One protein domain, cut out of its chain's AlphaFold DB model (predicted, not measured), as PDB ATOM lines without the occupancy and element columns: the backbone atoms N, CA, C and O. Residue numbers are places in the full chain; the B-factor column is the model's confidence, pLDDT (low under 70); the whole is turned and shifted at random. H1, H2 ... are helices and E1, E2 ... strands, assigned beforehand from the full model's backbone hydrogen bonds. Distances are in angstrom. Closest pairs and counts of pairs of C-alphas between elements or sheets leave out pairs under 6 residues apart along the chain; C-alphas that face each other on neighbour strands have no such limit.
ATOM      1  N   HIS A  41     122.690 137.262  98.791       92.31
ATOM      2  CA  HIS A  41     123.347 138.371  99.463       92.31
ATOM      3  C   HIS A  41     123.394 138.104 100.959       92.31
ATOM      4  O   HIS A  41     122.483 137.494 101.512       92.31
ATOM      5  N   ALA A  42     124.471 138.558 101.592       91.12
ATOM      6  CA  ALA A  42     124.655 138.507 103.031       91.12
ATOM      7  C   ALA A  42     124.855 139.933 103.538       91.12
ATOM      8  O   ALA A  42     125.796 140.614 103.123       91.12
ATOM      9  N   ILE A  43     123.969 140.369 104.425       90.50
ATOM     10  CA  ILE A  43     124.096 141.610 105.187       90.50
ATOM     11  C   ILE A  43     124.380 141.206 106.632       90.50
ATOM     12  O   ILE A  43     123.889 140.178 107.100       90.50
ATOM     13  N   TYR A  44     125.236 141.961 107.314       87.56
ATOM     14  CA  TYR A  44     125.624 141.654 108.683       87.56
ATOM     15  C   TYR A  44     125.701 142.912 109.540       87.56
ATOM     16  O   TYR A  44     126.060 143.985 109.050       87.56
ATOM     17  N   ASP A  45     125.388 142.752 110.824       82.94
ATOM     18  CA  ASP A  45     125.425 143.824 111.815       82.94
ATOM     19  C   ASP A  45     126.738 143.802 112.603       82.94
ATOM     20  O   ASP A  45     127.298 142.735 112.862       82.94
ATOM     21  N   GLN A  46     127.231 144.977 112.988       78.31
ATOM     22  CA  GLN A  46     128.385 145.173 113.865       78.31
ATOM     23  C   GLN A  46     128.112 146.164 115.013       78.31
ATOM     24  O   GLN A  46     129.064 146.488 115.730       78.31
ATOM     25  N   GLU A  47     126.877 146.652 115.199       69.44
ATOM     26  CA  GLU A  47     126.541 147.722 116.157       69.44
ATOM     27  C   GLU A  47     127.010 147.417 117.592       69.44
ATOM     28  O   GLU A  47     127.672 148.237 118.231       69.44
ATOM     29  N   ASP A  48     126.824 146.184 118.068       66.00
ATOM     30  CA  ASP A  48     127.281 145.734 119.398       66.00
ATOM     31  C   ASP A  48     128.815 145.763 119.590       66.00
ATOM     32  O   ASP A  48     129.330 145.575 120.698       66.00
ATOM     33  N   ASN A  49     129.578 145.979 118.515       64.81
ATOM     34  CA  ASN A  49     131.033 146.085 118.522       64.81
ATOM     35  C   ASN A  49     131.535 147.497 118.171       64.81
ATOM     36  O   ASN A  49     132.737 147.663 117.954       64.81
ATOM     37  N   GLU A  50     130.682 148.529 118.159       72.69
ATOM     38  CA  GLU A  50     131.093 149.903 117.828       72.69
ATOM     39  C   GLU A  50     132.230 150.442 118.710       72.69
ATOM     40  O   GLU A  50     133.106 151.163 118.221       72.69
ATOM     41  N   ASP A  51     132.274 150.033 119.978       79.69
ATOM     42  CA  ASP A  51     133.322 150.416 120.931       79.69
ATOM     43  C   ASP A  51     134.703 149.798 120.617       79.69
ATOM     44  O   ASP A  51     135.719 150.221 121.180       79.69
ATOM     45  N   LYS A  52     134.770 148.797 119.729       77.19
ATOM     46  CA  LYS A  52     136.019 148.140 119.315       77.19
ATOM     47  C   LYS A  52     136.624 148.806 118.072       77.19
ATOM     48  O   LYS A  52     135.885 149.355 117.245       77.19
ATOM     49  N   PRO A  53     137.960 148.734 117.896       81.31
ATOM     50  CA  PRO A  53     138.603 149.091 116.631       81.31
ATOM     51  C   PRO A  53     137.946 148.349 115.463       81.31
ATOM     52  O   PRO A  53     137.611 147.179 115.608       81.31
ATOM     53  N   GLU A  54     137.794 149.005 114.309       74.56
ATOM     54  CA  GLU A  54     137.128 148.448 113.116       74.56
ATOM     55  C   GLU A  54     137.683 147.068 112.712       74.56
ATOM     56  O   GLU A  54     136.927 146.161 112.383       74.56
ATOM     57  N   GLU A  55     138.998 146.875 112.855       74.62
ATOM     58  CA  GLU A  55     139.709 145.617 112.576       74.62
ATOM     59  C   GLU A  55     139.332 144.455 113.523       74.62
ATOM     60  O   GLU A  55     139.604 143.295 113.219       74.62
ATOM     61  N   GLU A  56     138.701 144.748 114.665       71.62
ATOM     62  CA  GLU A  56     138.264 143.786 115.687       71.62
ATOM     63  C   GLU A  56     136.729 143.656 115.767       71.62
ATOM     64  O   GLU A  56     136.208 142.911 116.609       71.62
ATOM     65  N   ARG A  57     135.983 144.371 114.912       79.19
ATOM     66  CA  ARG A  57     134.519 144.281 114.851       79.19
ATOM     67  C   ARG A  57     134.110 143.009 114.119       79.19
ATOM     68  O   ARG A  57     134.155 142.925 112.895       79.19
ATOM     69  N   ALA A  58     133.713 142.003 114.889       78.12
ATOM     70  CA  ALA A  58     133.093 140.802 114.350       78.12
ATOM     71  C   ALA A  58     131.591 141.043 114.129       78.12
ATOM     72  O   ALA A  58     130.984 141.780 114.912       78.12
ATOM     73  N   PRO A  59     130.971 140.431 113.110       83.38
ATOM     74  CA  PRO A  59     129.536 140.552 112.961       83.38
ATOM     75  C   PRO A  59     128.771 139.803 114.058       83.38
ATOM     76  O   PRO A  59     129.219 138.757 114.537       83.38
ATOM     77  N   THR A  60     127.635 140.354 114.473       83.69
ATOM     78  CA  THR A  60     126.804 139.813 115.564       83.69
ATOM     79  C   THR A  60     125.519 139.165 115.085       83.69
ATOM     80  O   THR A  60     125.010 138.271 115.756       83.69
ATOM     81  N   MET A  61     125.025 139.581 113.921       87.00
ATOM     82  CA  MET A  61     123.822 139.059 113.283       87.00
ATOM     83  C   MET A  61     124.024 139.014 111.774       87.00
ATOM     84  O   MET A  61     124.824 139.779 111.227       87.00
ATOM     85  N   TYR A  62     123.284 138.132 111.110       90.25
ATOM     86  CA  TYR A  62     123.346 137.962 109.665       90.25
ATOM     87  C   TYR A  62     121.953 137.837 109.065       90.25
ATOM     88  O   TYR A  62     121.113 137.093 109.569       90.25
ATOM     89  N   TRP A  63     121.761 138.496 107.930       92.69
ATOM     90  CA  TRP A  63     120.604 138.334 107.067       92.69
ATOM     91  C   TRP A  63     121.072 137.878 105.689       92.69
ATOM     92  O   TRP A  63     121.777 138.597 104.976       92.69
ATOM     93  N   PHE A  64     120.676 136.663 105.325       94.38
ATOM     94  CA  PHE A  64     120.877 136.115 103.995       94.38
ATOM     95  C   PHE A  64     119.566 136.164 103.238       94.38
ATOM     96  O   PHE A  64     118.544 135.718 103.755       94.38
ATOM     97  N   HIS A  65     119.596 136.644 102.004       94.25
ATOM     98  CA  HIS A  65     118.414 136.658 101.155       94.25
ATOM     99  C   HIS A  65     118.782 136.419  99.699       94.25
ATOM    100  O   HIS A  65     119.869 136.790  99.236       94.25
ATOM    101  N   THR A  66     117.871 135.779  98.973       95.50
ATOM    102  CA  THR A  66     118.034 135.560  97.543       95.50
ATOM    103  C   THR A  66     117.515 136.733  96.723       95.50
ATOM    104  O   THR A  66     116.604 137.450  97.128       95.50
ATOM    105  N   HIS A  67     118.091 136.892  95.534       94.12
ATOM    106  CA  HIS A  67     117.487 137.635  94.432       94.12
ATOM    107  C   HIS A  67     117.480 136.750  93.189       94.12
ATOM    108  O   HIS A  67     118.526 136.210  92.813       94.12
ATOM    109  N   GLY A  68     116.335 136.643  92.517       93.56
ATOM    110  CA  GLY A  68     116.199 135.973  91.223       93.56
ATOM    111  C   GLY A  68     115.256 134.776  91.233       93.56
ATOM    112  O   GLY A  68     114.908 134.285  90.163       93.56
ATOM    113  N   LEU A  69     114.766 134.329  92.389       94.50
ATOM    114  CA  LEU A  69     113.804 133.227  92.448       94.50
ATOM    115  C   LEU A  69     112.424 133.631  91.914       94.50
ATOM    116  O   LEU A  69     111.742 132.810  91.293       94.50
ATOM    117  N   ALA A  70     112.059 134.911  92.031       91.44
ATOM    118  CA  ALA A  70     110.795 135.440  91.515       91.44
ATOM    119  C   ALA A  70     110.585 135.158  90.017       91.44
ATOM    120  O   ALA A  70     109.492 134.771  89.593       91.44
ATOM    121  N   ARG A  71     111.634 135.277  89.189       90.12
ATOM    122  CA  ARG A  71     111.545 134.971  87.745       90.12
ATOM    123  C   ARG A  71     111.411 133.474  87.448       90.12
ATOM    124  O   ARG A  71     110.981 133.114  86.355       90.12
ATOM    125  N   CYS A  72     111.768 132.621  88.405       90.56
ATOM    126  CA  CYS A  72     111.571 131.175  88.352       90.56
ATOM    127  C   CYS A  72     110.167 130.769  88.834       90.56
ATOM    128  O   CYS A  72     109.858 129.582  88.855       90.56
ATOM    129  N   GLY A  73     109.308 131.733  89.194       92.00
ATOM    130  CA  GLY A  73     107.958 131.477  89.697       92.00
ATOM    131  C   GLY A  73     107.909 131.092  91.177       92.00
ATOM    132  O   GLY A  73     106.898 130.551  91.619       92.00
ATOM    133  N   LEU A  74     108.977 131.360  91.933       94.38
ATOM    134  CA  LEU A  74     109.090 131.072  93.363       94.38
ATOM    135  C   LEU A  74     109.175 132.373  94.173       94.38
ATOM    136  O   LEU A  74     109.573 133.406  93.642       94.38
ATOM    137  N   SER A  75     108.829 132.333  95.460       93.88
ATOM    138  CA  SER A  75     109.181 133.424  96.381       93.88
ATOM    139  C   SER A  75     110.697 133.460  96.591       93.88
ATOM    140  O   SER A  75     111.360 132.425  96.485       93.88
ATOM    141  N   GLU A  76     111.247 134.630  96.917       95.50
ATOM    142  CA  GLU A  76     112.633 134.703  97.390       95.50
ATOM    143  C   GLU A  76     112.780 133.914  98.704       95.50
ATOM    144  O   GLU A  76     111.797 133.644  99.393       95.50
ATOM    145  N   ALA A  77     113.991 133.493  99.046       96.12
ATOM    146  CA  ALA A  77     114.280 132.720 100.245       96.12
ATOM    147  C   ALA A  77     115.221 133.503 101.156       96.12
ATOM    148  O   ALA A  77     116.163 134.143 100.685       96.12
ATOM    149  N   GLU A  78     114.985 133.433 102.463       95.12
ATOM    150  CA  GLU A  78     115.703 134.234 103.448       95.12
ATOM    151  C   GLU A  78     116.049 133.435 104.698       95.12
ATOM    152  O   GLU A  78     115.294 132.567 105.130       95.12
ATOM    153  N   ILE A  79     117.188 133.759 105.300       94.44
ATOM    154  CA  ILE A  79     117.629 133.233 106.590       94.44
ATOM    155  C   ILE A  79     118.068 134.414 107.443       94.44
ATOM    156  O   ILE A  79     118.920 135.201 107.025       94.44
ATOM    157  N   ILE A  80     117.530 134.501 108.656       91.94
ATOM    158  CA  ILE A  80     117.992 135.436 109.681       91.94
ATOM    159  C   ILE A  80     118.689 134.624 110.766       91.94
ATOM    160  O   ILE A  80     118.108 133.693 111.324       91.94
ATOM    161  N   ILE A  81     119.939 134.976 111.054       90.31
ATOM    162  CA  ILE A  81     120.743 134.368 112.110       90.31
ATOM    163  C   ILE A  81     121.013 135.451 113.163       90.31
ATOM    164  O   ILE A  81     121.900 136.286 112.964       90.31
ATOM    165  N   PRO A  82     120.256 135.478 114.277       87.31
ATOM    166  CA  PRO A  82     120.331 136.532 115.291       87.31
ATOM    167  C   PRO A  82     121.497 136.322 116.278       87.31
ATOM    168  O   PRO A  82     121.406 136.685 117.450       87.31
ATOM    169  N   HIS A  83     122.571 135.673 115.832       85.12
ATOM    170  CA  HIS A  83     123.765 135.391 116.620       85.12
ATOM    171  C   HIS A  83     125.003 135.261 115.712       85.12
ATOM    172  O   HIS A  83     124.872 135.002 114.511       85.12
ATOM    173  N   PRO A  84     126.224 135.389 116.270       84.62
ATOM    174  CA  PRO A  84     127.451 135.173 115.515       84.62
ATOM    175  C   PRO A  84     127.526 133.756 114.936       84.62
ATOM    176  O   PRO A  84     127.086 132.794 115.572       84.62
ATOM    177  N   ILE A  85     128.163 133.615 113.773       84.19
ATOM    178  CA  ILE A  85     128.510 132.318 113.180       84.19
ATOM    179  C   ILE A  85     130.021 132.234 112.989       84.19
ATOM    180  O   ILE A  85     130.680 133.212 112.641       84.19
ATOM    181  N   ALA A  86     130.585 131.049 113.210       78.31
ATOM    182  CA  ALA A  86     132.010 130.818 112.988       78.31
ATOM    183  C   ALA A  86     132.402 130.766 111.496       78.31
ATOM    184  O   ALA A  86     133.567 130.988 111.166       78.31
ATOM    185  N   SER A  87     131.458 130.465 110.598       78.75
ATOM    186  CA  SER A  87     131.682 130.340 109.158       78.75
ATOM    187  C   SER A  87     130.379 130.523 108.375       78.75
ATOM    188  O   SER A  87     129.302 130.221 108.878       78.75
ATOM    189  N   TYR A  88     130.496 130.948 107.114       80.50
ATOM    190  CA  TYR A  88     129.405 130.931 106.126       80.50
ATOM    191  C   TYR A  88     129.227 129.560 105.451       80.50
ATOM    192  O   TYR A  88     128.383 129.398 104.567       80.50
ATOM    193  N   TYR A  89     130.073 128.588 105.800       79.81
ATOM    194  CA  TYR A  89     130.066 127.257 105.206       79.81
ATOM    195  C   TYR A  89     128.704 126.569 105.401       79.81
ATOM    196  O   TYR A  89     128.089 126.681 106.456       79.81
ATOM    197  N   GLY A  90     128.216 125.894 104.358       81.88
ATOM    198  CA  GLY A  90     126.917 125.212 104.356       81.88
ATOM    199  C   GLY A  90     125.713 126.092 103.999       81.88
ATOM    200  O   GLY A  90     124.755 125.572 103.434       81.88
ATOM    201  N   ILE A  91     125.757 127.415 104.214       88.25
ATOM    202  CA  ILE A  91     124.638 128.316 103.862       88.25
ATOM    203  C   ILE A  91     124.304 128.265 102.358       88.25
ATOM    204  O   ILE A  91     123.129 128.094 102.025       88.25
ATOM    205  N   PRO A  92     125.277 128.350 101.423       89.31
ATOM    206  CA  PRO A  92     124.971 128.240  99.997       89.31
ATOM    207  C   PRO A  92     124.350 126.891  99.614       89.31
ATOM    208  O   PRO A  92     123.446 126.857  98.785       89.31
ATOM    209  N   GLU A  93     124.796 125.798 100.239       89.12
ATOM    210  CA  GLU A  93     124.293 124.442  99.973       89.12
ATOM    211  C   GLU A  93     122.885 124.221 100.532       89.12
ATOM    212  O   GLU A  93     122.077 123.514  99.930       89.12
ATOM    213  N   LEU A  94     122.556 124.877 101.643       90.88
ATOM    214  CA  LEU A  94     121.204 124.920 102.186       90.88
ATOM    215  C   LEU A  94     120.261 125.626 101.208       90.88
ATOM    216  O   LEU A  94     119.236 125.051 100.833       90.88
ATOM    217  N   PHE A  95     120.623 126.832 100.749       93.75
ATOM    218  CA  PHE A  95     119.844 127.532  99.723       93.75
ATOM    219  C   PHE A  95     119.735 126.692  98.458       93.75
ATOM    220  O   PHE A  95     118.642 126.560  97.924       93.75
ATOM    221  N   TRP A  96     120.831 126.079  98.005       92.88
ATOM    222  CA  TRP A  96     120.798 125.200  96.842       92.88
ATOM    223  C   TRP A  96     119.782 124.077  97.037       92.88
ATOM    224  O   TRP A  96     118.910 123.898  96.194       92.88
ATOM    225  N   SER A  97     119.873 123.334  98.141       91.94
ATOM    226  CA  SER A  97     119.004 122.183  98.414       91.94
ATOM    227  C   SER A  97     117.531 122.600  98.442       91.94
ATOM    228  O   SER A  97     116.689 121.975  97.797       91.94
ATOM    229  N   PHE A  98     117.224 123.710  99.122       94.06
ATOM    230  CA  PHE A  98     115.876 124.270  99.188       94.06
ATOM    231  C   PHE A  98     115.355 124.728  97.821       94.06
ATOM    232  O   PHE A  98     114.241 124.375  97.423       94.06
ATOM    233  N   VAL A  99     116.150 125.518  97.095       94.31
ATOM    234  CA  VAL A  99     115.761 126.096  95.805       94.31
ATOM    235  C   VAL A  99     115.621 124.996  94.762       94.31
ATOM    236  O   VAL A  99     114.645 125.000  94.020       94.31
ATOM    237  N   ASN A 100     116.525 124.017  94.740       92.31
ATOM    238  CA  ASN A 100     116.463 122.898  93.808       92.31
ATOM    239  C   ASN A 100     115.211 122.067  94.024       92.31
ATOM    240  O   ASN A 100     114.435 121.874  93.091       92.31
ATOM    241  N   ASN A 101     114.932 121.709  95.276       91.38
ATOM    242  CA  ASN A 101     113.690 121.038  95.615       91.38
ATOM    243  C   ASN A 101     112.458 121.866  95.195       91.38
ATOM    244  O   ASN A 101     111.512 121.324  94.627       91.38
ATOM    245  N   SER A 102     112.471 123.180  95.422       93.38
ATOM    246  CA  SER A 102     111.341 124.057  95.091       93.38
ATOM    247  C   SER A 102     111.125 124.220  93.582       93.38
ATOM    248  O   SER A 102     109.980 124.226  93.126       93.38
ATOM    249  N   ILE A 103     112.202 124.317  92.793       91.25
ATOM    250  CA  ILE A 103     112.138 124.391  91.326       91.25
ATOM    251  C   ILE A 103     111.613 123.077  90.755       91.25
ATOM    252  O   ILE A 103     110.677 123.107  89.958       91.25
ATOM    253  N   THR A 104     112.148 121.940  91.204       88.44
ATOM    254  CA  THR A 104     111.693 120.608  90.782       88.44
ATOM    255  C   THR A 104     110.193 120.415  91.021       88.44
ATOM    256  O   THR A 104     109.472 119.935  90.150       88.44
ATOM    257  N   HIS A 105     109.685 120.850  92.176       89.50
ATOM    258  CA  HIS A 105     108.262 120.733  92.506       89.50
ATOM    259  C   HIS A 105     107.395 121.876  91.950       89.50
ATOM    260  O   HIS A 105     106.167 121.830  92.079       89.50
ATOM    261  N   GLY A 106     108.002 122.911  91.358       91.62
ATOM    262  CA  GLY A 106     107.321 124.102  90.848       91.62
ATOM    263  C   GLY A 106     106.609 124.937  91.917       91.62
ATOM    264  O   GLY A 106     105.681 125.678  91.590       91.62
ATOM    265  N   LYS A 107     106.978 124.783  93.196       93.62
ATOM    266  CA  LYS A 107     106.391 125.505  94.333       93.62
ATOM    267  C   LYS A 107     107.303 125.460  95.556       93.62
ATOM    268  O   LYS A 107     108.036 124.496  95.752       93.62
ATOM    269  N   ILE A 108     107.149 126.449  96.434       94.88
ATOM    270  CA  ILE A 108     107.613 126.358  97.822       94.88
ATOM    271  C   ILE A 108     106.522 125.676  98.648       94.88
ATOM    272  O   ILE A 108     105.343 126.031  98.556       94.88
ATOM    273  N   VAL A 109     106.915 124.683  99.443       94.00
ATOM    274  CA  VAL A 109     106.041 124.059 100.438       94.00
ATOM    275  C   VAL A 109     106.254 124.788 101.760       94.00
ATOM    276  O   VAL A 109     107.355 124.773 102.299       94.00
ATOM    277  N   PHE A 110     105.211 125.455 102.249       95.00
ATOM    278  CA  PHE A 110     105.261 126.196 103.507       95.00
ATOM    279  C   PHE A 110     104.767 125.349 104.681       95.00
ATOM    280  O   PHE A 110     103.885 124.512 104.505       95.00
ATOM    281  N   ASN A 111     105.300 125.624 105.871       94.56
ATOM    282  CA  ASN A 111     104.954 125.013 107.160       94.56
ATOM    283  C   ASN A 111     105.142 123.486 107.245       94.56
ATOM    284  O   ASN A 111     104.757 122.882 108.242       94.56
ATOM    285  N   GLU A 112     105.752 122.858 106.241       93.38
ATOM    286  CA  GLU A 112     106.064 121.429 106.248       93.38
ATOM    287  C   GLU A 112     107.587 121.218 106.267       93.38
ATOM    288  O   GLU A 112     108.308 121.933 105.563       93.38
ATOM    289  N   PRO A 113     108.097 120.240 107.041       93.38
ATOM    290  CA  PRO A 113     109.512 119.880 107.021       93.38
ATOM    291  C   PRO A 113     109.956 119.326 105.663       93.38
ATOM    292  O   PRO A 113     109.436 118.321 105.178       93.38
ATOM    293  N   ILE A 114     110.980 119.943 105.086       92.38
ATOM    294  CA  ILE A 114     111.660 119.531 103.860       92.38
ATOM    295  C   ILE A 114     113.003 118.931 104.255       92.38
ATOM    296  O   ILE A 114     113.847 119.622 104.819       92.38
ATOM    297  N   PHE A 115     113.214 117.651 103.960       91.06
ATOM    298  CA  PHE A 115     114.491 116.992 104.230       91.06
ATOM    299  C   PHE A 115     115.612 117.631 103.403       91.06
ATOM    300  O   PHE A 115     115.498 117.718 102.181       91.06
ATOM    301  N   ILE A 116     116.693 118.047 104.064       89.44
ATOM    302  CA  ILE A 116     117.843 118.675 103.398       89.44
ATOM    303  C   ILE A 116     119.155 117.945 103.599       89.44
ATOM    304  O   ILE A 116     120.108 118.218 102.872       89.44
ATOM    305  N   GLY A 117     119.233 117.017 104.546       89.31
ATOM    306  CA  GLY A 117     120.472 116.302 104.768       89.31
ATOM    307  C   GLY A 117     120.543 115.571 106.089       89.31
ATOM    308  O   GLY A 117     119.569 115.439 106.828       89.31
ATOM    309  N   GLN A 118     121.738 115.084 106.373       87.75
ATOM    310  CA  GLN A 118     122.031 114.298 107.555       87.75
ATOM    311  C   GLN A 118     123.330 114.774 108.203       87.75
ATOM    312  O   GLN A 118     124.315 115.044 107.516       87.75
ATOM    313  N   THR A 119     123.341 114.819 109.531       83.56
ATOM    314  CA  THR A 119     124.543 114.968 110.356       83.56
ATOM    315  C   THR A 119     124.873 113.661 111.074       83.56
ATOM    316  O   THR A 119     124.190 112.644 110.934       83.56
ATOM    317  N   GLN A 120     125.924 113.676 111.892       81.38
ATOM    318  CA  GLN A 120     126.222 112.555 112.785       81.38
ATOM    319  C   GLN A 120     125.146 112.341 113.861       81.38
ATOM    320  O   GLN A 120     125.043 111.234 114.388       81.38
ATOM    321  N   THR A 121     124.372 113.377 114.204       79.44
ATOM    322  CA  THR A 121     123.361 113.329 115.269       79.44
ATOM    323  C   THR A 121     121.967 112.997 114.748       79.44
ATOM    324  O   THR A 121     121.173 112.447 115.503       79.44
ATOM    325  N   GLY A 122     121.666 113.242 113.469       86.19
ATOM    326  CA  GLY A 122     120.375 112.866 112.900       86.19
ATOM    327  C   GLY A 122     120.068 113.499 111.549       86.19
ATOM    328  O   GLY A 122     120.954 113.961 110.833       86.19
ATOM    329  N   TYR A 123     118.785 113.475 111.192       90.06
ATOM    330  CA  TYR A 123     118.267 114.102 109.981       90.06
ATOM    331  C   TYR A 123     117.929 115.571 110.201       90.06
ATOM    332  O   TYR A 123     117.411 115.961 111.250       90.06
ATOM    333  N   GLU A 124     118.179 116.354 109.161       88.62
ATOM    334  CA  GLU A 124     118.046 117.802 109.150       88.62
ATOM    335  C   GLU A 124     116.980 118.211 108.145       88.62
ATOM    336  O   GLU A 124     116.937 117.725 107.005       88.62
ATOM    337  N   TYR A 125     116.123 119.125 108.582       92.69
ATOM    338  CA  TYR A 125     114.989 119.602 107.815       92.69
ATOM    339  C   TYR A 125     114.968 121.127 107.774       92.69
ATOM    340  O   TYR A 125     115.436 121.809 108.688       92.69
ATOM    341  N   LEU A 126     114.374 121.654 106.709       94.00
ATOM    342  CA  LEU A 126     113.977 123.048 106.597       94.00
ATOM    343  C   LEU A 126     112.472 123.171 106.714       94.00
ATOM    344  O   LEU A 126     111.742 122.369 106.142       94.00
ATOM    345  N   VAL A 127     112.012 124.232 107.358       95.75
ATOM    346  CA  VAL A 127     110.627 124.683 107.233       95.75
ATOM    347  C   VAL A 127     110.646 126.079 106.637       95.75
ATOM    348  O   VAL A 127     111.279 126.984 107.181       95.75
ATOM    349  N   ALA A 128     109.968 126.246 105.503       96.81
ATOM    350  CA  ALA A 128     109.707 127.556 104.928       96.81
ATOM    351  C   ALA A 128     108.438 128.140 105.553       96.81
ATOM    352  O   ALA A 128     107.391 127.495 105.559       96.81
ATOM    353  N   VAL A 129     108.514 129.371 106.040       95.06
ATOM    354  CA  VAL A 129     107.381 130.131 106.580       95.06
ATOM    355  C   VAL A 129     107.274 131.427 105.777       95.06
ATOM    356  O   VAL A 129     108.315 131.992 105.433       95.06
ATOM    357  N   PRO A 130     106.075 131.930 105.432       93.62
ATOM    358  CA  PRO A 130     105.971 133.250 104.817       93.62
ATOM    359  C   PRO A 130     106.673 134.296 105.681       93.62
ATOM    360  O   PRO A 130     106.548 134.260 106.906       93.62
ATOM    361  N   PHE A 131     107.447 135.182 105.056       91.62
ATOM    362  CA  PHE A 131     108.356 136.085 105.761       91.62
ATOM    363  C   PHE A 131     107.687 136.850 106.908       91.62
ATOM    364  O   PHE A 131     108.238 136.907 108.007       91.62
ATOM    365  N   GLU A 132     106.483 137.373 106.682       87.12
ATOM    366  CA  GLU A 132     105.734 138.161 107.661       87.12
ATOM    367  C   GLU A 132     105.443 137.373 108.946       87.12
ATOM    368  O   GLU A 132     105.584 137.908 110.047       87.12
ATOM    369  N   GLU A 133     105.078 136.094 108.823       89.06
ATOM    370  CA  GLU A 133     104.890 135.216 109.982       89.06
ATOM    371  C   GLU A 133     106.251 134.768 110.540       89.06
ATOM    372  O   GLU A 133     106.438 134.748 111.755       89.06
ATOM    373  N   GLY A 134     107.237 134.494 109.676       90.94
ATOM    374  CA  GLY A 134     108.599 134.111 110.058       90.94
ATOM    375  C   GLY A 134     109.247 135.084 111.047       90.94
ATOM    376  O   GLY A 134     109.825 134.655 112.048       90.94
ATOM    377  N   LEU A 135     109.049 136.394 110.861       89.25
ATOM    378  CA  LEU A 135     109.521 137.436 111.786       89.25
ATOM    379  C   LEU A 135     109.053 137.237 113.239       89.25
ATOM    380  O   LEU A 135     109.710 137.690 114.180       89.25
ATOM    381  N   LEU A 136     107.917 136.569 113.458       87.31
ATOM    382  CA  LEU A 136     107.413 136.280 114.799       87.31
ATOM    383  C   LEU A 136     108.195 135.165 115.497       87.31
ATOM    384  O   LEU A 136     108.108 135.088 116.726       87.31
ATOM    385  N   HIS A 137     108.942 134.347 114.757       89.81
ATOM    386  CA  HIS A 137     109.601 133.133 115.240       89.81
ATOM    387  C   HIS A 137     111.124 133.256 115.364       89.81
ATOM    388  O   HIS A 137     111.730 132.460 116.081       89.81
ATOM    389  N   VAL A 138     111.743 134.270 114.751       88.88
ATOM    390  CA  VAL A 138     113.187 134.535 114.886       88.88
ATOM    391  C   VAL A 138     113.581 134.641 116.365       88.88
ATOM    392  O   VAL A 138     112.989 135.405 117.133       88.88
ATOM    393  N   GLY A 139     114.573 133.842 116.770       84.00
ATOM    394  CA  GLY A 139     115.075 133.790 118.146       84.00
ATOM    395  C   GLY A 139     114.104 133.188 119.174       84.00
ATOM    396  O   GLY A 139     114.305 133.368 120.376       84.00
ATOM    397  N   LYS A 140     113.038 132.495 118.744       86.06
ATOM    398  CA  LYS A 140     112.060 131.847 119.632       86.06
ATOM    399  C   LYS A 140     111.943 130.358 119.342       86.06
ATOM    400  O   LYS A 140     111.853 129.950 118.195       86.06
ATOM    401  N   SER A 141     111.793 129.561 120.396       87.19
ATOM    402  CA  SER A 141     111.449 128.142 120.271       87.19
ATOM    403  C   SER A 141     109.951 128.001 119.978       87.19
ATOM    404  O   SER A 141     109.123 128.130 120.880       87.19
ATOM    405  N   THR A 142     109.608 127.805 118.703       92.06
ATOM    406  CA  THR A 142     108.221 127.619 118.246       92.06
ATOM    407  C   THR A 142     108.051 126.201 117.704       92.06
ATOM    408  O   THR A 142     108.700 125.886 116.712       92.06
ATOM    409  N   PRO A 143     107.205 125.339 118.291       93.88
ATOM    410  CA  PRO A 143     106.852 124.052 117.691       93.88
ATOM    411  C   PRO A 143     106.240 124.217 116.297       93.88
ATOM    412  O   PRO A 143     105.420 125.111 116.096       93.88
ATOM    413  N   ILE A 144     106.586 123.342 115.345       93.31
ATOM    414  CA  ILE A 144     105.992 123.386 113.991       93.31
ATOM    415  C   ILE A 144     104.463 123.266 114.061       93.31
ATOM    416  O   ILE A 144     103.760 123.968 113.341       93.31
ATOM    417  N   ASP A 145     103.946 122.420 114.956       91.75
ATOM    418  CA  ASP A 145     102.504 122.187 115.122       91.75
ATOM    419  C   ASP A 145     101.731 123.435 115.596       91.75
ATOM    420  O   ASP A 145     100.505 123.480 115.475       91.75
ATOM    421  N   ASP A 146     102.432 124.449 116.113       92.19
ATOM    422  CA  ASP A 146     101.849 125.726 116.533       92.19
ATOM    423  C   ASP A 146     101.802 126.759 115.388       92.19
ATOM    424  O   ASP A 146     101.279 127.865 115.572       92.19
ATOM    425  N   LEU A 147     102.334 126.432 114.201       91.88
ATOM    426  CA  LEU A 147     102.257 127.305 113.033       91.88
ATOM    427  C   LEU A 147     100.818 127.443 112.542       91.88
ATOM    428  O   LEU A 147     100.083 126.469 112.365       91.88
ATOM    429  N   LYS A 148     100.421 128.688 112.267       88.56
ATOM    430  CA  LYS A 148      99.097 128.972 111.711       88.56
ATOM    431  C   LYS A 148      98.967 128.374 110.304       88.56
ATOM    432  O   LYS A 148      99.934 128.416 109.540       88.56
ATOM    433  N   PRO A 149      97.779 127.891 109.907       90.50
ATOM    434  CA  PRO A 149      97.490 127.601 108.507       90.50
ATOM    435  C   PRO A 149      97.713 128.837 107.627       90.50
ATOM    436  O   PRO A 149      97.462 129.963 108.064       90.50
ATOM    437  N   LEU A 150      98.140 128.635 106.378       88.88
ATOM    438  CA  LEU A 150      98.428 129.734 105.445       88.88
ATOM    439  C   LEU A 150      97.215 130.648 105.222       88.88
ATOM    440  O   LEU A 150      97.369 131.854 105.058       88.88
ATOM    441  N   GLU A 151      96.004 130.091 105.238       87.88
ATOM    442  CA  GLU A 151      94.752 130.826 105.039       87.88
ATOM    443  C   GLU A 151      94.396 131.747 106.216       87.88
ATOM    444  O   GLU A 151      93.579 132.656 106.063       87.88
ATOM    445  N   GLU A 152      94.988 131.501 107.387       86.44
ATOM    446  CA  GLU A 152      94.783 132.270 108.618       86.44
ATOM    447  C   GLU A 152      95.929 133.253 108.894       86.44
ATOM    448  O   GLU A 152      95.850 134.045 109.840       86.44
ATOM    449  N   MET A 153      96.998 133.213 108.093       82.50
ATOM    450  CA  MET A 153      98.131 134.115 108.248       82.50
ATOM    451  C   MET A 153      97.742 135.544 107.896       82.50
ATOM    452  O   MET A 153      97.091 135.826 106.887       82.50
ATOM    453  N   ASN A 154      98.178 136.464 108.753       71.62
ATOM    454  CA  ASN A 154      97.998 137.877 108.512       71.62
ATOM    455  C   ASN A 154      99.228 138.434 107.793       71.62
ATOM    456  O   ASN A 154     100.246 138.706 108.422       71.62
ATOM    457  N   PHE A 155      99.097 138.645 106.486       71.56
ATOM    458  CA  PHE A 155     100.098 139.340 105.675       71.56
ATOM    459  C   PHE A 155     100.045 140.871 105.867       71.56
ATOM    460  O   PHE A 155     100.831 141.604 105.273       71.56
ATOM    461  N   GLU A 156      99.112 141.382 106.687       65.19
ATOM    462  CA  GLU A 156      99.020 142.796 107.050       65.19
ATOM    463  C   GLU A 156      99.818 143.128 108.328       65.19
ATOM    464  O   GLU A 156      99.402 142.822 109.446       65.19
ATOM    465  N   PHE A 157     100.905 143.874 108.118       58.62
ATOM    466  CA  PHE A 157     101.587 144.830 109.008       58.62
ATOM    467  C   PHE A 157     102.164 144.367 110.363       58.62
ATOM    468  O   PHE A 157     101.456 144.044 111.318       58.62
ATOM    469  N   GLY A 158     103.482 144.576 110.481       51.47
ATOM    470  CA  GLY A 158     104.214 144.873 111.713       51.47
ATOM    471  C   GLY A 158     104.701 146.332 111.726       51.47
ATOM    472  O   GLY A 158     104.872 146.955 110.680       51.47
ATOM    473  N   ASP A 159     104.853 146.889 112.925       56.94
ATOM    474  CA  ASP A 159     105.255 148.271 113.203       56.94
ATOM    475  C   ASP A 159     106.584 148.626 112.507       56.94
ATOM    476  O   ASP A 159     107.608 148.012 112.790       56.94
ATOM    477  N   VAL A 160     106.584 149.642 111.632       51.34
ATOM    478  CA  VAL A 160     107.780 150.171 110.929       51.34
ATOM    479  C   VAL A 160     108.875 150.654 111.897       51.34
ATOM    480  O   VAL A 160     109.968 151.015 111.469       51.34
ATOM    481  N   SER A 161     108.574 150.693 113.200       51.03
ATOM    482  CA  SER A 161     109.505 151.028 114.276       51.03
ATOM    483  C   SER A 161     110.067 149.834 115.057       51.03
ATOM    484  O   SER A 161     110.803 150.050 116.020       51.03
ATOM    485  N   SER A 162     109.743 148.583 114.706       57.16
ATOM    486  CA  SER A 162     110.379 147.439 115.363       57.16
ATOM    487  C   SER A 162     111.748 147.173 114.741       57.16
ATOM    488  O   SER A 162     111.809 146.437 113.774       57.16
ATOM    489  N   GLU A 163     112.803 147.760 115.305       65.25
ATOM    490  CA  GLU A 163     114.211 147.401 115.064       65.25
ATOM    491  C   GLU A 163     114.582 146.274 116.045       65.25
ATOM    492  O   GLU A 163     115.134 146.505 117.122       65.25
ATOM    493  N   ARG A 164     114.127 145.047 115.771       73.00
ATOM    494  CA  ARG A 164     114.378 143.892 116.655       73.00
ATOM    495  C   ARG A 164     115.643 143.145 116.277       73.00
ATOM    496  O   ARG A 164     116.292 142.602 117.168       73.00
ATOM    497  N   PHE A 165     115.915 143.043 114.983       76.69
ATOM    498  CA  PHE A 165     117.058 142.334 114.428       76.69
ATOM    499  C   PHE A 165     117.235 142.725 112.961       76.69
ATOM    500  O   PHE A 165     116.276 143.075 112.281       76.69
ATOM    501  N   MET A 166     118.456 142.587 112.459       82.25
ATOM    502  CA  MET A 166     118.753 142.803 111.047       82.25
ATOM    503  C   MET A 166     117.938 141.881 110.126       82.25
ATOM    504  O   MET A 166     117.833 140.674 110.367       82.25
ATOM    505  N   GLY A 167     117.421 142.446 109.038       79.81
ATOM    506  CA  GLY A 167     116.528 141.785 108.089       79.81
ATOM    507  C   GLY A 167     115.059 141.816 108.507       79.81
ATOM    508  O   GLY A 167     114.246 141.091 107.929       79.81
ATOM    509  N   ASP A 168     114.702 142.619 109.515       81.56
ATOM    510  CA  ASP A 168     113.308 142.841 109.872       81.56
ATOM    511  C   ASP A 168     112.608 143.824 108.915       81.56
ATOM    512  O   ASP A 168     113.085 144.148 107.825       81.56
ATOM    513  N   TRP A 169     111.397 144.251 109.271       79.69
ATOM    514  CA  TRP A 169     110.590 145.104 108.405       79.69
ATOM    515  C   TRP A 169     111.220 146.480 108.134       79.69
ATOM    516  O   TRP A 169     110.947 147.064 107.086       79.69
ATOM    517  N   HIS A 170     112.053 147.000 109.041       80.25
ATOM    518  CA  HIS A 170     112.708 148.294 108.857       80.25
ATOM    519  C   HIS A 170     113.717 148.273 107.699       80.25
ATOM    520  O   HIS A 170     113.868 149.271 106.992       80.25
ATOM    521  N   ASP A 171     114.343 147.120 107.456       81.19
ATOM    522  CA  ASP A 171     115.379 146.937 106.434       81.19
ATOM    523  C   ASP A 171     114.815 146.724 105.016       81.19
ATOM    524  O   ASP A 171     115.556 146.666 104.030       81.19
ATOM    525  N   ARG A 172     113.489 146.614 104.876       82.00
ATOM    526  CA  ARG A 172     112.824 146.399 103.586       82.00
ATOM    527  C   ARG A 172     112.785 147.687 102.758       82.00
ATOM    528  O   ARG A 172     111.956 148.567 102.980       82.00
ATOM    529  N   ASP A 173     113.612 147.761 101.718       79.12
ATOM    530  CA  ASP A 173     113.578 148.819 100.693       79.12
ATOM    531  C   ASP A 173     112.856 148.376  99.403       79.12
ATOM    532  O   ASP A 173     112.345 147.261  99.335       79.12
ATOM    533  N   GLU A 174     112.817 149.227  98.363       74.56
ATOM    534  CA  GLU A 174     112.181 148.920  97.065       74.56
ATOM    535  C   GLU A 174     112.683 147.621  96.407       74.56
ATOM    536  O   GLU A 174     111.919 146.969  95.697       74.56
ATOM    537  N   SER A 175     113.940 147.239  96.635       71.38
ATOM    538  CA  SER A 175     114.543 146.023  96.080       71.38
ATOM    539  C   SER A 175     114.265 144.770  96.910       71.38
ATOM    540  O   SER A 175     114.394 143.661  96.398       71.38
ATOM    541  N   HIS A 176     113.806 144.932  98.153       80.38
ATOM    542  CA  HIS A 176     113.491 143.837  99.066       80.38
ATOM    543  C   HIS A 176     111.978 143.695  99.328       80.38
ATOM    544  O   HIS A 176     111.597 142.970 100.233       80.38
ATOM    545  N   GLN A 177     111.083 144.322  98.550       77.38
ATOM    546  CA  GLN A 177     109.616 144.176  98.720       77.38
ATOM    547  C   GLN A 177     109.017 142.913  98.061       77.38
ATOM    548  O   GLN A 177     107.795 142.759  98.000       77.38
ATOM    549  N   HIS A 178     109.837 142.033  97.482       81.56
ATOM    550  CA  HIS A 178     109.333 140.822  96.834       81.56
ATOM    551  C   HIS A 178     108.825 139.804  97.868       81.56
ATOM    552  O   HIS A 178     109.399 139.721  98.953       81.56
ATOM    553  N   PRO A 179     107.780 139.009  97.549       87.75
ATOM    554  CA  PRO A 179     107.341 137.930  98.425       87.75
ATOM    555  C   PRO A 179     108.502 136.992  98.732       87.75
ATOM    556  O   PRO A 179     109.189 136.540  97.809       87.75
ATOM    557  N   SER A 180     108.684 136.668 100.007       92.62
ATOM    558  CA  SER A 180     109.753 135.780 100.435       92.62
ATOM    559  C   SER A 180     109.319 134.773 101.492       92.62
ATOM    560  O   SER A 180     108.311 134.922 102.189       92.62
ATOM    561  N   ALA A 181     110.075 133.687 101.548       95.38
ATOM    562  CA  ALA A 181     109.972 132.630 102.526       95.38
ATOM    563  C   ALA A 181     111.163 132.734 103.479       95.38
ATOM    564  O   ALA A 181     112.313 132.702 103.046       95.38
ATOM    565  N   MET A 182     110.890 132.813 104.775       94.88
ATOM    566  CA  MET A 182     111.906 132.671 105.805       94.88
ATOM    567  C   MET A 182     112.121 131.188 106.100       94.88
ATOM    568  O   MET A 182     111.164 130.452 106.350       94.88
ATOM    569  N   LEU A 183     113.373 130.748 106.045       96.62
ATOM    570  CA  LEU A 183     113.764 129.367 106.284       96.62
ATOM    571  C   LEU A 183     114.211 129.199 107.735       96.62
ATOM    572  O   LEU A 183     115.013 129.983 108.240       96.62
ATOM    573  N   PHE A 184     113.729 128.136 108.371       94.94
ATOM    574  CA  PHE A 184     114.116 127.720 109.719       94.94
ATOM    575  C   PHE A 184     114.658 126.298 109.703       94.94
ATOM    576  O   PHE A 184     114.200 125.464 108.915       94.94
ATOM    577  N   ARG A 185     115.619 126.020 110.588       91.75
ATOM    578  CA  ARG A 185     116.113 124.663 110.833       91.75
ATOM    579  C   ARG A 185     115.110 123.930 111.704       91.75
ATOM    580  O   ARG A 185     114.570 124.527 112.634       91.75
ATOM    581  N   VAL A 186     114.913 122.643 111.436       91.50
ATOM    582  CA  VAL A 186     114.222 121.738 112.351       91.50
ATOM    583  C   VAL A 186     114.878 120.355 112.347       91.50
ATOM    584  O   VAL A 186     115.340 119.880 111.309       91.50
ATOM    585  N   THR A 187     114.881 119.681 113.499       88.50
ATOM    586  CA  THR A 187     115.369 118.302 113.645       88.50
ATOM    587  C   THR A 187     114.232 117.347 114.008       88.50
ATOM    588  O   THR A 187     113.181 117.750 114.507       88.50
ATOM    589  N   GLN A 188     114.435 116.047 113.776       82.00
ATOM    590  CA  GLN A 188     113.439 115.032 114.138       82.00
ATOM    591  C   GLN A 188     113.232 114.917 115.660       82.00
ATOM    592  O   GLN A 188     112.130 114.605 116.112       82.00
ATOM    593  N   GLU A 189     114.285 115.137 116.449       82.06
ATOM    594  CA  GLU A 189     114.243 115.008 117.910       82.06
ATOM    595  C   GLU A 189     113.552 116.202 118.577       82.06
ATOM    596  O   GLU A 189     112.867 116.032 119.589       82.06
ATOM    597  N   ASN A 190     113.707 117.394 117.993       81.62
ATOM    598  CA  ASN A 190     113.139 118.639 118.485       81.62
ATOM    599  C   ASN A 190     112.447 119.391 117.332       81.62
ATOM    600  O   ASN A 190     113.093 120.191 116.652       81.62
ATOM    601  N   PRO A 191     111.144 119.146 117.085       89.06
ATOM    602  CA  PRO A 191     110.407 119.730 115.967       89.06
ATOM    603  C   PRO A 191     109.990 121.186 116.242       89.06
ATOM    604  O   PRO A 191     108.810 121.540 116.178       89.06
ATOM    605  N   VAL A 192     110.956 122.030 116.598       93.06
ATOM    606  CA  VAL A 192     110.781 123.469 116.808       93.06
ATOM    607  C   VAL A 192     111.591 124.242 115.773       93.06
ATOM    608  O   VAL A 192     112.615 123.760 115.301       93.06
ATOM    609  N   LEU A 193     111.127 125.437 115.421       92.50
ATOM    610  CA  LEU A 193     111.847 126.355 114.549       92.50
ATOM    611  C   LEU A 193     113.105 126.860 115.258       92.50
ATOM    612  O   LEU A 193     113.016 127.478 116.321       92.50
ATOM    613  N   GLU A 194     114.262 126.605 114.655       88.25
ATOM    614  CA  GLU A 194     115.576 126.990 115.166       88.25
ATOM    615  C   GLU A 194     116.326 127.869 114.153       88.25
ATOM    616  O   GLU A 194     116.080 127.824 112.941       88.25
ATOM    617  N   SER A 195     117.259 128.678 114.667       80.88
ATOM    618  CA  SER A 195     118.238 129.372 113.824       80.88
ATOM    619  C   SER A 195     119.313 128.379 113.377       80.88
ATOM    620  O   SER A 195     119.582 127.380 114.046       80.88
ATOM    621  N   PHE A 196     119.941 128.631 112.232       77.62
ATOM    622  CA  PHE A 196     121.014 127.760 111.759       77.62
ATOM    623  C   PHE A 196     122.316 128.020 112.515       77.62
ATOM    624  O   PHE A 196     122.665 129.165 112.794       77.62
ATOM    625  N   PHE A 197     123.089 126.953 112.721       72.69
ATOM    626  CA  PHE A 197     124.510 127.030 113.056       72.69
ATOM    627  C   PHE A 197     124.852 127.722 114.387       72.69
ATOM    628  O   PHE A 197     125.818 128.487 114.454       72.69
ATOM    629  N   GLU A 198     124.115 127.414 115.460       65.19
ATOM    630  CA  GLU A 198     124.422 127.894 116.821       65.19
ATOM    631  C   GLU A 198     125.807 127.430 117.333       65.19
ATOM    632  O   GLU A 198     126.388 128.061 118.218       65.19
ATOM    633  N   GLY A 199     126.381 126.359 116.760       61.62
ATOM    634  CA  GLY A 199     127.693 125.814 117.128       61.62
ATOM    635  C   GLY A 199     128.606 125.486 115.938       61.62
ATOM    636  O   GLY A 199     128.161 125.292 114.811       61.62
ATOM    637  N   PHE A 200     129.915 125.386 116.201       53.00
ATOM    638  CA  PHE A 200     130.931 125.060 115.184       53.00
ATOM    639  C   PHE A 200     130.780 123.640 114.604       53.00
ATOM    640  O   PHE A 200     131.075 123.425 113.429       53.00
ATOM    641  N   GLU A 201     130.328 122.670 115.407       54.25
ATOM    642  CA  GLU A 201     130.146 121.277 114.961       54.25
ATOM    643  C   GLU A 201     128.979 121.122 113.973       54.25
ATOM    644  O   GLU A 201     129.091 120.337 113.032       54.25
ATOM    645  N   ASP A 202     127.931 121.942 114.103       59.00
ATOM    646  CA  ASP A 202     126.784 121.949 113.184       59.00
ATOM    647  C   ASP A 202     127.168 122.409 111.768       59.00
ATOM    648  O   ASP A 202     126.529 122.030 110.792       59.00
ATOM    649  N   GLN A 203     128.226 123.215 111.632       56.06
ATOM    650  CA  GLN A 203     128.593 123.851 110.363       56.06
ATOM    651  C   GLN A 203     129.329 122.901 109.409       56.06
ATOM    652  O   GLN A 203     129.073 122.925 108.212       56.06
ATOM    653  N   ASN A 204     130.226 122.040 109.903       59.66
ATOM    654  CA  ASN A 204     131.170 121.302 109.045       59.66
ATOM    655  C   ASN A 204     130.824 119.813 108.834       59.66
ATOM    656  O   ASN A 204     131.618 119.091 108.228       59.66
ATOM    657  N   ALA A 205     129.681 119.335 109.336       66.62
ATOM    658  CA  ALA A 205     129.343 117.907 109.372       66.62
ATOM    659  C   ALA A 205     127.963 117.560 108.778       66.62
ATOM    660  O   ALA A 205     127.404 116.516 109.115       66.62
ATOM    661  N   MET A 206     127.414 118.406 107.900       79.75
ATOM    662  CA  MET A 206     126.164 118.119 107.187       79.75
ATOM    663  C   MET A 206     126.451 117.507 105.811       79.75
ATOM    664  O   MET A 206     127.156 118.093 104.989       79.75
ATOM    665  N   MET A 207     125.868 116.343 105.538       86.69
ATOM    666  CA  MET A 207     125.736 115.812 104.184       86.69
ATOM    667  C   MET A 207     124.413 116.296 103.602       86.69
ATOM    668  O   MET A 207     123.352 115.852 104.042       86.69
ATOM    669  N   PHE A 208     124.475 117.196 102.624       88.75
ATOM    670  CA  PHE A 208     123.286 117.702 101.945       88.75
ATOM    671  C   PHE A 208     122.711 116.668 100.977       88.75
ATOM    672  O   PHE A 208     123.441 115.979 100.258       88.75
ATOM    673  N   MET A 209     121.389 116.573 100.964       88.44
ATOM    674  CA  MET A 209     120.643 115.725 100.052       88.44
ATOM    675  C   MET A 209     120.661 116.323  98.640       88.44
ATOM    676  O   MET A 209     120.490 117.526  98.457       88.44
TER     677      MET A 209
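This is residues 41 to 209 of the 352 residues of the protein "Uncharacterized protein conserved in bacteria (DUF2314)" of Providencia rettgeri (UniProt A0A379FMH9). Little regular structure: one strongly twisted six-stranded sheet curls round helix H1, with short H2 on its opposite face. The printed part has 169 residues, 64 in named elements, mixed helices and strands: E1 E2 E3 H1 E4 E5 H2 E6 H3. The mixed sheet runs E1 E2 E3 E6 E5 E4. It is compact, radius of gyration of the C-alphas 15.9 A, spanning 47 by 41 by 31 A.

E1 is residues 41 to 45, from C-alpha 41 at (123.347, 138.371, 99.463); E2 61 to 67; E3 76 to 81; E6 180 to 187, 22.6 A; E5 123 to 130, 23.3 A; E4 113 to 118. H1 is 91 to 105, 21.3 A; H2 131 to 134; H3 200 to 204, ending at (131.170, 121.302, 109.045).

E1 E2 E3 are a meander of antiparallel hairpins, N 43 to O 63 2.9 A, N 64 to O 79 2.8 A. E3 and E6 are parallel, N 78 to O 181 2.8 A. E5 is antiparallel to E6, N 127 to O 184 3.0 A, and forms a hairpin with E4, N 114 to O 126 2.8 A. E3, H1, E4 are a split strand-helix-strand unit, two strands running the same way with E6 and E5 between, its crossover left-handed. The closest C-alphas of H1 and E4, Ser 97 and Ile 116, are 6.2 A apart. H3 is not on the sheet. Every O i to N i+4 pair in H1 is within hydrogen-bond range; H3 has 0 of 1, and 1 of 2 O i to N i+3; H2 is too short.

The farthest C-alphas, Pro 53 and Glu 151, are 48.9 A apart. The printed part has no cut. Links E1 to E2, H2 to E6 and E6 to H3 are long. pLDDT is under 70 at residues 47 to 49, 156 to 163 and 198 to 205.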